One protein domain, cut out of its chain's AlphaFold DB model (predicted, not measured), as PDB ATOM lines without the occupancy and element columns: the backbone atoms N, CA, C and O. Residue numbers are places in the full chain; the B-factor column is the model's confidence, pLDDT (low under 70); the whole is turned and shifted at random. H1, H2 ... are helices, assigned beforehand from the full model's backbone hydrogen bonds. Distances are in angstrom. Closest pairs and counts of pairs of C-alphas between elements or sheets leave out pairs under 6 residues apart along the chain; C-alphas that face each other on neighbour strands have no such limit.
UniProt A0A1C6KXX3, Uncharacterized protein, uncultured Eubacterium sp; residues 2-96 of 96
ATOM      1  N   THR A   2     206.109 207.493 106.571       92.31
ATOM      2  CA  THR A   2     207.264 208.356 106.292       92.31
ATOM      3  C   THR A   2     206.806 209.802 106.152       92.31
ATOM      4  O   THR A   2     205.755 210.061 105.560       92.31
ATOM      5  N   ASN A   3     207.572 210.723 106.724       95.44
ATOM      6  CA  ASN A   3     207.340 212.150 106.584       95.44
ATOM      7  C   ASN A   3     207.475 212.559 105.102       95.44
ATOM      8  O   ASN A   3     208.395 212.127 104.408       95.44
ATOM      9  N   ILE A   4     206.535 213.363 104.592       96.44
ATOM     10  CA  ILE A   4     206.521 213.737 103.166       96.44
ATOM     11  C   ILE A   4     207.582 214.788 102.801       96.44
ATOM     12  O   ILE A   4     207.902 214.938 101.625       96.44
ATOM     13  N   PHE A   5     208.090 215.532 103.787       95.56
ATOM     14  CA  PHE A   5     209.103 216.577 103.618       95.56
ATOM     15  C   PHE A   5     210.512 216.083 103.949       95.56
ATOM     16  O   PHE A   5     211.470 216.524 103.316       95.56
ATOM     17  N   PHE A   6     210.620 215.150 104.896       94.12
ATOM     18  CA  PHE A   6     211.878 214.579 105.378       94.12
ATOM     19  C   PHE A   6     211.837 213.051 105.220       94.12
ATOM     20  O   PHE A   6     211.386 212.353 106.123       94.12
ATOM     21  N   PRO A   7     212.233 212.497 104.057       92.94
ATOM     22  CA  PRO A   7     212.049 211.072 103.751       92.94
ATOM     23  C   PRO A   7     212.786 210.102 104.690       92.94
ATOM     24  O   PRO A   7     212.489 208.908 104.701       92.94
ATOM     25  N   ASP A   8     213.764 210.601 105.436       95.12
ATOM     26  CA  ASP A   8     214.534 209.906 106.463       95.12
ATOM     27  C   ASP A   8     213.873 209.929 107.853       95.12
ATOM     28  O   ASP A   8     214.291 209.187 108.743       95.12
ATOM     29  N   GLU A   9     212.811 210.718 108.038       94.19
ATOM     30  CA  GLU A   9     212.047 210.791 109.280       94.19
ATOM     31  C   GLU A   9     210.761 209.953 109.228       94.19
ATOM     32  O   GLU A   9     210.005 209.925 108.248       94.19
ATOM     33  N   GLU A  10     210.459 209.299 110.348       95.69
ATOM     34  CA  GLU A  10     209.189 208.612 110.552       95.69
ATOM     35  C   GLU A  10     208.242 209.458 111.397       95.69
ATOM     36  O   GLU A  10     208.603 209.926 112.475       95.69
ATOM     37  N   ILE A  11     206.987 209.558 110.953       95.94
ATOM     38  CA  ILE A  11     205.889 210.072 111.773       95.94
ATOM     39  C   ILE A  11     205.679 209.123 112.950       95.94
ATOM     40  O   ILE A  11     205.383 207.931 112.773       95.94
ATOM     41  N   ARG A  12     205.797 209.678 114.154       95.62
ATOM     42  CA  ARG A  12     205.687 208.983 115.430       95.62
ATOM     43  C   ARG A  12     204.270 209.088 115.978       95.62
ATOM     44  O   ARG A  12     203.408 209.825 115.507       95.62
ATOM     45  N   ARG A  13     204.016 208.317 117.033       95.88
ATOM     46  CA  ARG A  13     202.733 208.346 117.744       95.88
ATOM     47  C   ARG A  13     202.454 209.707 118.387       95.88
ATOM     48  O   ARG A  13     201.299 210.104 118.475       95.88
ATOM     49  N   ASP A  14     203.510 210.383 118.825       95.75
ATOM     50  CA  ASP A  14     203.432 211.690 119.478       95.75
ATOM     51  C   ASP A  14     202.928 212.781 118.522       95.75
ATOM     52  O   ASP A  14     202.014 213.520 118.874       95.75
ATOM     53  N   ASP A  15     203.381 212.758 117.263       96.06
ATOM     54  CA  ASP A  15     202.907 213.652 116.198       96.06
ATOM     55  C   ASP A  15     201.387 213.540 115.993       96.06
ATOM     56  O   ASP A  15     200.666 214.532 115.857       96.06
ATOM     57  N   LEU A  16     200.869 212.306 116.016       95.56
ATOM     58  CA  LEU A  16     199.433 212.054 115.934       95.56
ATOM     59  C   LEU A  16     198.696 212.554 117.184       95.56
ATOM     60  O   LEU A  16     197.593 213.090 117.068       95.56
ATOM     61  N   TYR A  17     199.275 212.376 118.374       94.94
ATOM     62  CA  TYR A  17     198.672 212.872 119.611       94.94
ATOM     63  C   TYR A  17     198.592 214.394 119.641       94.94
ATOM     64  O   TYR A  17     197.552 214.924 120.033       94.94
ATOM     65  N   PHE A  18     199.627 215.082 119.167       95.00
ATOM     66  CA  PHE A  18     199.626 216.529 119.004       95.00
ATOM     67  C   PHE A  18     198.490 217.002 118.106       95.00
ATOM     68  O   PHE A  18     197.696 217.848 118.506       95.00
ATOM     69  N   LEU A  19     198.336 216.401 116.929       95.62
ATOM     70  CA  LEU A  19     197.239 216.731 116.020       95.62
ATOM     71  C   LEU A  19     195.862 216.506 116.637       95.62
ATOM     72  O   LEU A  19     194.998 217.373 116.536       95.62
ATOM     73  N   CYS A  20     195.662 215.368 117.300       95.12
ATOM     74  CA  CYS A  20     194.423 215.094 118.021       95.12
ATOM     75  C   CYS A  20     194.158 216.144 119.109       95.12
ATOM     76  O   CYS A  20     193.023 216.590 119.249       95.12
ATOM     77  N   ASN A  21     195.190 216.560 119.849       94.12
ATOM     78  CA  ASN A  21     195.081 217.604 120.864       94.12
ATOM     79  C   ASN A  21     194.726 218.967 120.252       94.12
ATOM     80  O   ASN A  21     193.819 219.627 120.748       94.12
ATOM     81  N   MET A  22     195.366 219.351 119.146       95.88
ATOM     82  CA  MET A  22     195.072 220.608 118.455       95.88
ATOM     83  C   MET A  22     193.651 220.640 117.887       95.88
ATOM     84  O   MET A  22     192.972 221.657 118.002       95.88
ATOM     85  N   ILE A  23     193.158 219.523 117.336       96.44
ATOM     86  CA  ILE A  23     191.750 219.411 116.924       96.44
ATOM     87  C   ILE A  23     190.833 219.648 118.125       96.44
ATOM     88  O   ILE A  23     189.886 220.422 118.017       96.44
ATOM     89  N   GLU A  24     191.116 218.996 119.254       94.75
ATOM     90  CA  GLU A  24     190.328 219.101 120.485       94.75
ATOM     91  C   GLU A  24     190.255 220.554 120.992       94.75
ATOM     92  O   GLU A  24     189.167 221.084 121.221       94.75
ATOM     93  N   ARG A  25     191.406 221.234 121.033       94.44
ATOM     94  CA  ARG A  25     191.520 222.659 121.371       94.44
ATOM     95  C   ARG A  25     190.654 223.537 120.466       94.44
ATOM     96  O   ARG A  25     189.813 224.301 120.943       94.44
ATOM     97  N   VAL A  26     190.793 223.381 119.150       96.31
ATOM     98  CA  VAL A  26     190.039 224.179 118.171       96.31
ATOM     99  C   VAL A  26     188.533 223.935 118.292       96.31
ATOM    100  O   VAL A  26     187.753 224.889 118.244       96.31
ATOM    101  N   VAL A  27     188.084 222.690 118.489       96.19
ATOM    102  CA  VAL A  27     186.643 222.425 118.614       96.19
ATOM    103  C   VAL A  27     186.036 222.964 119.898       96.19
ATOM    104  O   VAL A  27     184.878 223.380 119.866       96.19
ATOM    105  N   ARG A  28     186.780 222.981 121.012       94.81
ATOM    106  CA  ARG A  28     186.312 223.580 122.270       94.81
ATOM    107  C   ARG A  28     186.120 225.068 122.123       94.81
ATOM    108  O   ARG A  28     185.093 225.592 122.542       94.81
ATOM    109  N   ARG A  29     187.091 225.722 121.494       95.38
ATOM    110  CA  ARG A  29     187.040 227.151 121.219       95.38
ATOM    111  C   ARG A  29     185.872 227.514 120.302       95.38
ATOM    112  O   ARG A  29     185.160 228.473 120.577       95.38
ATOM    113  N   LEU A  30     185.649 226.735 119.244       97.31
ATOM    114  CA  LEU A  30     184.601 227.008 118.258       97.31
ATOM    115  C   LEU A  30     183.229 226.421 118.604       97.31
ATOM    116  O   LEU A  30     182.277 226.698 117.885       97.31
ATOM    117  N   HIS A  31     183.099 225.605 119.649       97.00
ATOM    118  CA  HIS A  31     181.873 224.851 119.945       97.00
ATOM    119  C   HIS A  31     181.404 224.002 118.745       97.00
ATOM    120  O   HIS A  31     180.262 224.086 118.280       97.00
ATOM    121  N   GLN A  32     182.320 223.185 118.220       97.69
ATOM    122  CA  GLN A  32     182.110 222.318 117.056       97.69
ATOM    123  C   GLN A  32     182.358 220.836 117.377       97.69
ATOM    124  O   GLN A  32     182.830 220.466 118.448       97.69
ATOM    125  N   LYS A  33     182.039 219.947 116.428       96.44
ATOM    126  CA  LYS A  33     182.415 218.521 116.503       96.44
ATOM    127  C   LYS A  33     183.828 218.305 115.954       96.44
ATOM    128  O   LYS A  33     184.192 218.930 114.964       96.44
ATOM    129  N   ASN A  34     184.566 217.319 116.472       96.00
ATOM    130  CA  ASN A  34     185.867 216.902 115.906       96.00
ATOM    131  C   ASN A  34     185.791 216.625 114.402       96.00
ATOM    132  O   ASN A  34     186.666 217.033 113.644       96.00
ATOM    133  N   SER A  35     184.708 215.984 113.954       96.75
ATOM    134  CA  SER A  35     184.495 215.703 112.536       96.75
ATOM    135  C   SER A  35     184.370 216.963 111.679       96.75
ATOM    136  O   SER A  35     184.771 216.923 110.523       96.75
ATOM    137  N   TYR A  36     183.857 218.076 112.214       98.12
ATOM    138  CA  TYR A  36     183.780 219.341 111.480       98.12
ATOM    139  C   TYR A  36     185.181 219.859 111.142       98.12
ATOM    140  O   TYR A  36     185.485 220.066 109.970       98.12
ATOM    141  N   VAL A  37     186.053 219.971 112.149       97.56
ATOM    142  CA  VAL A  37     187.439 220.432 111.967       97.56
ATOM    143  C   VAL A  37     188.214 219.472 111.069       97.56
ATOM    144  O   VAL A  37     188.873 219.908 110.128       97.56
ATOM    145  N   VAL A  38     188.079 218.157 111.289       97.25
ATOM    146  CA  VAL A  38     188.779 217.156 110.473       97.25
ATOM    147  C   VAL A  38     188.374 217.244 108.996       97.25
ATOM    148  O   VAL A  38     189.221 217.218 108.101       97.25
ATOM    149  N   ASN A  39     187.076 217.376 108.726       97.88
ATOM    150  CA  ASN A  39     186.575 217.451 107.358       97.88
ATOM    151  C   ASN A  39     186.931 218.777 106.675       97.88
ATOM    152  O   ASN A  39     187.177 218.775 105.473       97.88
ATOM    153  N   ALA A  40     186.973 219.884 107.422       97.94
ATOM    154  CA  ALA A  40     187.332 221.196 106.890       97.94
ATOM    155  C   ALA A  40     188.816 221.288 106.491       97.94
ATOM    156  O   ALA A  40     189.133 221.866 105.456       97.94
ATOM    157  N   ILE A  41     189.716 220.679 107.272       97.31
ATOM    158  CA  ILE A  41     191.152 220.618 106.952       97.31
ATOM    159  C   ILE A  41     191.397 219.712 105.735       97.31
ATOM    160  O   ILE A  41     192.125 220.074 104.810       97.31
ATOM    161  N   GLY A  42     190.768 218.534 105.710       97.19
ATOM    162  CA  GLY A  42     190.893 217.583 104.608       97.19
ATOM    163  C   GLY A  42     192.191 216.765 104.625       97.19
ATOM    164  O   GLY A  42     193.183 217.089 105.278       97.19
ATOM    165  N   LYS A  43     192.179 215.640 103.900       95.88
ATOM    166  CA  LYS A  43     193.211 214.593 103.993       95.88
ATOM    167  C   LYS A  43     194.620 215.083 103.646       95.88
ATOM    168  O   LYS A  43     195.557 214.785 104.383       95.88
ATOM    169  N   ASP A  44     194.772 215.815 102.548       96.31
ATOM    170  CA  ASP A  44     196.094 216.228 102.062       96.31
ATOM    171  C   ASP A  44     196.755 217.225 103.017       96.31
ATOM    172  O   ASP A  44     197.948 217.127 103.307       96.31
ATOM    173  N   GLN A  45     195.962 218.138 103.584       96.81
ATOM    174  CA  GLN A  45     196.457 219.078 104.587       96.81
ATOM    175  C   GLN A  45     196.749 218.378 105.912       96.81
ATOM    176  O   GLN A  45     197.743 218.701 106.550       96.81
ATOM    177  N   PHE A  46     195.985 217.349 106.295       95.69
ATOM    178  CA  PHE A  46     196.350 216.508 107.438       95.69
ATOM    179  C   PHE A  46     197.688 215.804 107.252       95.69
ATOM    180  O   PHE A  46     198.492 215.780 108.180       95.69
ATOM    181  N   ILE A  47     197.946 215.263 106.059       96.25
ATOM    182  CA  ILE A  47     199.233 214.644 105.716       96.25
ATOM    183  C   ILE A  47     200.369 215.675 105.811       96.25
ATOM    184  O   ILE A  47     201.443 215.364 106.332       96.25
ATOM    185  N   ARG A  48     200.120 216.920 105.386       96.62
ATOM    186  CA  ARG A  48     201.052 218.039 105.564       96.62
ATOM    187  C   ARG A  48     201.313 218.336 107.040       96.62
ATOM    188  O   ARG A  48     202.465 218.375 107.452       96.62
ATOM    189  N   LEU A  49     200.256 218.531 107.828       96.88
ATOM    190  CA  LEU A  49     200.347 218.901 109.241       96.88
ATOM    191  C   LEU A  49     201.036 217.815 110.073       96.88
ATOM    192  O   LEU A  49     201.889 218.142 110.889       96.88
ATOM    193  N   ILE A  50     200.730 216.534 109.841       96.94
ATOM    194  CA  ILE A  50     201.366 215.427 110.578       96.94
ATOM    195  C   ILE A  50     202.838 215.256 110.222       96.94
ATOM    196  O   ILE A  50     203.631 214.882 111.074       96.94
ATOM    197  N   SER A  51     203.216 215.612 108.996       96.75
ATOM    198  CA  SER A  51     204.616 215.663 108.570       96.75
ATOM    199  C   SER A  51     205.371 216.880 109.122       96.75
ATOM    200  O   SER A  51     206.585 216.956 108.989       96.75
ATOM    201  N   LEU A  52     204.681 217.856 109.715       95.94
ATOM    202  CA  LEU A  52     205.293 219.038 110.333       95.94
ATOM    203  C   LEU A  52     205.122 219.056 111.856       95.94
ATOM    204  O   LEU A  52     205.586 219.989 112.512       95.94
ATOM    205  N   ALA A  53     204.443 218.055 112.424       95.81
ATOM    206  CA  ALA A  53     204.064 218.029 113.831       95.81
ATOM    207  C   ALA A  53     205.282 218.157 114.753       95.81
ATOM    208  O   ALA A  53     205.263 218.999 115.647       95.81
ATOM    209  N   ASN A  54     206.369 217.431 114.466       91.19
ATOM    210  CA  ASN A  54     207.638 217.488 115.197       91.19
ATOM    211  C   ASN A  54     208.190 218.915 115.387       91.19
ATOM    212  O   ASN A  54     208.745 219.217 116.440       91.19
ATOM    213  N   VAL A  55     208.010 219.800 114.402       91.75
ATOM    214  CA  VAL A  55     208.393 221.219 114.489       91.75
ATOM    215  C   VAL A  55     207.304 222.043 115.179       91.75
ATOM    216  O   VAL A  55     207.602 222.902 116.010       91.75
ATOM    217  N   LEU A  56     206.034 221.775 114.865       93.38
ATOM    218  CA  LEU A  56     204.883 222.497 115.420       93.38
ATOM    219  C   LEU A  56     204.728 222.313 116.938       93.38
ATOM    220  O   LEU A  56     204.184 223.196 117.594       93.38
ATOM    221  N   HIS A  57     205.259 221.234 117.515       88.94
ATOM    222  CA  HIS A  57     205.328 221.035 118.966       88.94
ATOM    223  C   HIS A  57     206.035 222.173 119.722       88.94
ATOM    224  O   HIS A  57     205.772 222.373 120.906       88.94
ATOM    225  N   CYS A  58     206.944 222.905 119.071       92.38
ATOM    226  CA  CYS A  58     207.674 224.016 119.687       92.38
ATOM    227  C   CYS A  58     206.951 225.365 119.577       92.38
ATOM    228  O   CYS A  58     207.419 226.357 120.140       92.38
ATOM    229  N   GLU A  59     205.849 225.431 118.835       94.38
ATOM    230  CA  GLU A  59     205.090 226.659 118.621       94.38
ATOM    231  C   GLU A  59     204.028 226.871 119.704       94.38
ATOM    232  O   GLU A  59     203.590 225.945 120.386       94.38
ATOM    233  N   ASN A  60     203.601 228.123 119.876       94.31
ATOM    234  CA  ASN A  60     202.554 228.444 120.846       94.31
ATOM    235  C   ASN A  60     201.207 227.852 120.379       94.31
ATOM    236  O   ASN A  60     200.724 228.260 119.318       94.31
ATOM    237  N   PRO A  61     200.550 226.970 121.157       93.50
ATOM    238  CA  PRO A  61     199.299 226.336 120.743       93.50
ATOM    239  C   PRO A  61     198.189 227.348 120.435       93.50
ATOM    240  O   PRO A  61     197.464 227.157 119.465       93.50
ATOM    241  N   LEU A  62     198.111 228.476 121.156       95.19
ATOM    242  CA  LEU A  62     197.109 229.522 120.890       95.19
ATOM    243  C   LEU A  62     197.275 230.137 119.494       95.19
ATOM    244  O   LEU A  62     196.295 230.414 118.806       95.19
ATOM    245  N   LYS A  63     198.526 230.302 119.051       96.31
ATOM    246  CA  LYS A  63     198.842 230.790 117.704       96.31
ATOM    247  C   LYS A  63     198.437 229.762 116.647       96.31
ATOM    248  O   LYS A  63     197.873 230.144 115.628       96.31
ATOM    249  N   ILE A  64     198.705 228.477 116.883       95.88
ATOM    250  CA  ILE A  64     198.329 227.405 115.948       95.88
ATOM    251  C   ILE A  64     196.802 227.303 115.841       95.88
ATOM    252  O   ILE A  64     196.279 227.168 114.738       95.88
ATOM    253  N   GLU A  65     196.083 227.416 116.962       95.44
ATOM    254  CA  GLU A  65     194.618 227.474 116.978       95.44
ATOM    255  C   GLU A  65     194.095 228.628 116.111       95.44
ATOM    256  O   GLU A  65     193.279 228.393 115.220       95.44
ATOM    257  N   ASP A  66     194.589 229.855 116.329       97.75
ATOM    258  CA  ASP A  66     194.212 231.031 115.531       97.75
ATOM    259  C   ASP A  66     194.468 230.807 114.036       97.75
ATOM    260  O   ASP A  66     193.602 231.084 113.202       97.75
ATOM    261  N   GLN A  67     195.639 230.261 113.699       97.12
ATOM    262  CA  GLN A  67     196.018 229.963 112.321       97.12
ATOM    263  C   GLN A  67     195.089 228.933 111.690       97.12
ATOM    264  O   GLN A  67     194.616 229.153 110.582       97.12
ATOM    265  N   TRP A  68     194.763 227.837 112.379       97.25
ATOM    266  CA  TRP A  68     193.855 226.825 111.837       97.25
ATOM    267  C   TRP A  68     192.453 227.388 111.609       97.25
ATOM    268  O   TRP A  68     191.842 227.118 110.575       97.25
ATOM    269  N   ILE A  69     191.950 228.195 112.546       98.19
ATOM    270  CA  ILE A  69     190.640 228.838 112.410       98.19
ATOM    271  C   ILE A  69     190.614 229.732 111.165       98.19
ATOM    272  O   ILE A  69     189.671 229.651 110.377       98.19
ATOM    273  N   GLN A  70     191.658 230.534 110.954       98.19
ATOM    274  CA  GLN A  70     191.755 231.440 109.811       98.19
ATOM    275  C   GLN A  70     191.998 230.703 108.486       98.19
ATOM    276  O   GLN A  70     191.242 230.888 107.535       98.19
ATOM    277  N   GLU A  71     193.024 229.852 108.412       97.69
ATOM    278  CA  GLU A  71     193.458 229.179 107.179       97.69
ATOM    279  C   GLU A  71     192.378 228.256 106.608       97.69
ATOM    280  O   GLU A  71     192.158 228.231 105.396       97.69
ATOM    281  N   TYR A  72     191.673 227.527 107.476       97.69
ATOM    282  CA  TYR A  72     190.619 226.596 107.066       97.69
ATOM    283  C   TYR A  72     189.217 227.212 107.134       97.69
ATOM    284  O   TYR A  72     188.231 226.503 106.933       97.69
ATOM    285  N   ASN A  73     189.120 228.525 107.375       97.81
ATOM    286  CA  ASN A  73     187.865 229.276 107.475       97.81
ATOM    287  C   ASN A  73     186.852 228.608 108.420       97.81
ATOM    288  O   ASN A  73     185.658 228.507 108.112       97.81
ATOM    289  N   LEU A  74     187.328 228.124 109.567       98.19
ATOM    290  CA  LEU A  74     186.497 227.423 110.537       98.19
ATOM    291  C   LEU A  74     185.537 228.404 111.211       98.19
ATOM    292  O   LEU A  74     185.897 229.534 111.530       98.19
ATOM    293  N   GLN A  75     184.308 227.954 111.430       98.25
ATOM    294  CA  GLN A  75     183.220 228.772 111.948       98.25
ATOM    295  C   GLN A  75     182.785 228.284 113.324       98.25
ATOM    296  O   GLN A  75     182.797 227.080 113.610       98.25
ATOM    297  N   GLU A  76     182.333 229.224 114.148       97.88
ATOM    298  CA  GLU A  76     181.682 228.904 115.412       97.88
ATOM    299  C   GLU A  76     180.428 228.050 115.183       97.88
ATOM    300  O   GLU A  76     179.705 228.183 114.192       97.88
ATOM    301  N   GLY A  77     180.198 227.130 116.109       97.06
ATOM    302  CA  GLY A  77     179.026 226.278 116.178       97.06
ATOM    303  C   GLY A  77     178.282 226.475 117.492       97.06
ATOM    304  O   GLY A  77     178.445 227.459 118.205       97.06
ATOM    305  N   ASN A  78     177.429 225.510 117.810       96.88
ATOM    306  CA  ASN A  78     176.613 225.495 119.023       96.88
ATOM    307  C   ASN A  78     176.707 224.158 119.773       96.88
ATOM    308  O   ASN A  78     175.822 223.810 120.555       96.88
ATOM    309  N   PHE A  79     177.761 223.385 119.509       95.75
ATOM    310  CA  PHE A  79     177.982 222.072 120.091       95.75
ATOM    311  C   PHE A  79     179.095 222.131 121.137       95.75
ATOM    312  O   PHE A  79     180.262 222.309 120.807       95.75
ATOM    313  N   ASP A  80     178.749 221.928 122.405       92.31
ATOM    314  CA  ASP A  80     179.749 221.818 123.465       92.31
ATOM    315  C   ASP A  80     180.254 220.374 123.586       92.31
ATOM    316  O   ASP A  80     179.561 219.499 124.110       92.31
ATOM    317  N   ILE A  81     181.488 220.124 123.134       89.75
ATOM    318  CA  ILE A  81     182.137 218.808 123.246       89.75
ATOM    319  C   ILE A  81     182.385 218.383 124.701       89.75
ATOM    320  O   ILE A  81     182.537 217.195 124.981       89.75
ATOM    321  N   LYS A  82     182.379 219.332 125.645       89.50
ATOM    322  CA  LYS A  82     182.531 219.071 127.081       89.50
ATOM    323  C   LYS A  82     181.218 218.636 127.733       89.50
ATOM    324  O   LYS A  82     181.232 218.172 128.872       89.50
ATOM    325  N   ASN A  83     180.088 218.734 127.033       91.19
ATOM    326  CA  ASN A  83     178.803 218.259 127.531       91.19
ATOM    327  C   ASN A  83     178.694 216.728 127.406       91.19
ATOM    328  O   ASN A  83     177.984 216.188 126.558       91.19
ATOM    329  N   VAL A  84     179.456 216.027 128.246       90.00
ATOM    330  CA  VAL A  84     179.516 214.564 128.325       90.00
ATOM    331  C   VAL A  84     178.755 214.042 129.542       90.00
ATOM    332  O   VAL A  84     178.476 214.778 130.490       90.00
ATOM    333  N   ASN A  85     178.433 212.746 129.540       92.31
ATOM    334  CA  ASN A  85     177.826 212.106 130.703       92.31
ATOM    335  C   ASN A  85     178.806 212.123 131.892       92.31
ATOM    336  O   ASN A  85     179.843 211.457 131.861       92.31
ATOM    337  N   LYS A  86     178.448 212.857 132.950       90.19
ATOM    338  CA  LYS A  86     179.265 213.029 134.162       90.19
ATOM    339  C   LYS A  86     179.412 211.750 134.989       90.19
ATOM    340  O   LYS A  86     180.382 211.631 135.731       90.19
ATOM    341  N   ASP A  87     178.515 210.781 134.814       93.94
ATOM    342  CA  ASP A  87     178.640 209.463 135.446       93.94
ATOM    343  C   ASP A  87     179.798 208.657 134.838       93.94
ATOM    344  O   ASP A  87     180.388 207.805 135.499       93.94
ATOM    345  N   LEU A  88     180.138 208.936 133.573       92.25
ATOM    346  CA  LEU A  88     181.230 208.281 132.847       92.25
ATOM    347  C   LEU A  88     182.529 209.092 132.890       92.25
ATOM    348  O   LEU A  88     183.613 208.519 132.802       92.25
ATOM    349  N   VAL A  89     182.431 210.418 133.008       90.62
ATOM    350  CA  VAL A  89     183.574 211.335 132.994       90.62
ATOM    351  C   VAL A  89     183.501 212.258 134.207       90.62
ATOM    352  O   VAL A  89     182.782 213.255 134.204       90.62
ATOM    353  N   GLN A  90     184.281 211.934 135.240       88.31
ATOM    354  CA  GLN A  90     184.325 212.714 136.484       88.31
ATOM    355  C   GLN A  90     185.043 214.058 136.313       88.31
ATOM    356  O   GLN A  90     184.642 215.059 136.902       88.31
ATOM    357  N   GLN A  91     186.099 214.086 135.495       88.75
ATOM    358  CA  GLN A  91     186.880 215.285 135.219       88.75
ATOM    359  C   GLN A  91     187.159 215.383 133.725       88.75
ATOM    360  O   GLN A  91     187.698 214.466 133.109       88.75
ATOM    361  N   ILE A  92     186.800 216.528 133.154       86.69
ATOM    362  CA  ILE A  92     187.111 216.844 131.766       86.69
ATOM    363  C   ILE A  92     188.572 217.304 131.708       86.69
ATOM    364  O   ILE A  92     188.944 218.185 132.489       86.69
ATOM    365  N   PRO A  93     189.402 216.749 130.804       83.19
ATOM    366  CA  PRO A  93     190.773 217.210 130.622       83.19
ATOM    367  C   PRO A  93     190.815 218.709 130.323       83.19
ATOM    368  O   PRO A  93     190.017 219.204 129.520       83.19
ATOM    369  N   THR A  94     191.725 219.425 130.975       78.94
ATOM    370  CA  THR A  94     191.993 220.841 130.711       78.94
ATOM    371  C   THR A  94     192.929 220.992 129.518       78.94
ATOM    372  O   THR A  94     193.717 220.099 129.212       78.94
ATOM    373  N   GLU A  95     192.848 222.139 128.856       65.00
ATOM    374  CA  GLU A  95     193.778 222.544 127.804       65.00
ATOM    375  C   GLU A  95     195.130 222.884 128.460       65.00
ATOM    376  O   GLU A  95     195.352 224.021 128.865       65.00
ATOM    377  N   THR A  96     195.979 221.872 128.676       58.16
ATOM    378  CA  THR A  96     197.338 222.030 129.246       58.16
ATOM    379  C   THR A  96     198.252 222.826 128.333       58.16
ATOM    380  O   THR A  96     198.197 222.566 127.107       58.16
TER     381      THR A  96
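What this domain is: This is residues 2 to 96 of the 96 residues of an uncharacterized protein of uncultured Eubacterium sp (UniProt A0A1C6KXX3). One long helix, H1, runs through the core, and four shorter helices, H2 to H5, pack on it one after another, those long enough to have a direction crossing it at large angles. A tail with no named element, residues 72 to 96, passes the last turn of H1 and folds back, with residues 85 to 90 sticking out, while the unnamed residues before H1 make a loop at the opposite end. The printed part has 95 residues, with five named helices in the order H1, H2, H3, H4, H5 and no named strand; its class is all helix. It is compact, with a radius of gyration of the C-alphas of 14.4 A, but elongated in outline, spanning 46 by 29 by 23 A.

How they stand to each other: The hub is H1, residues 13 to 30, which touches four other helices. H2, residues 34 to 41, touches residues 23 to 27 of H1 and is about perpendicular to it at 79 degrees; the closest C-alphas, of Val 27 and Asn 34, are 6.2 A apart. H3, residues 43 to 50, touches residues 15 to 19 of H1, with the closest C-alphas, of Asp 15 and Ile 50, 6.1 A apart. H1 and H3 run opposite ways at a steep tilt of 68 degrees, only just short of about perpendicular. H4, residues 53 to 56, also touches residues 15 to 19 of H1; the closest C-alphas, of Asp 15 and Ala 53, are 5.1 A apart. H5, residues 61 to 71, touches residues 22 to 26 of H1, with the closest C-alphas, of Val 26 and Glu 65, 5.8 A apart. H1 and H5 run the same way at a steep tilt of 69.8 degrees, only just short of about perpendicular. The helix packing is mostly crossed, with no shallow tilt between H1 and H2, H3 or H5. H2 and H5 are near each other, H3 and H5 are apart, and H2 and H3 meet only through their link. In H1, H2, H3 and H5 every O i to N i+4 pair is within hydrogen-bond range; H4 is too short for such a pair.

Where its parts are: H1 begins at C-alpha 13, at (202.733, 208.346, 117.744), and is 26.0 A long from first to last C-alpha. H2 measures 11.0 A, H3 10.5 A and H4 4.8 A. H5 measures 15.0 A and ends at C-alpha 71, at (193.458, 229.179, 107.179).

The domain as a whole: The C-alphas of Asp 8 and Asp 87, the two farthest apart, are 46.1 A from each other. The printed part has no cut, and the four links between helices are tight. Residues 85 to 90 stand free. The mean pLDDT of the printed part is 94.1, and residues 95 to 96 are under 70.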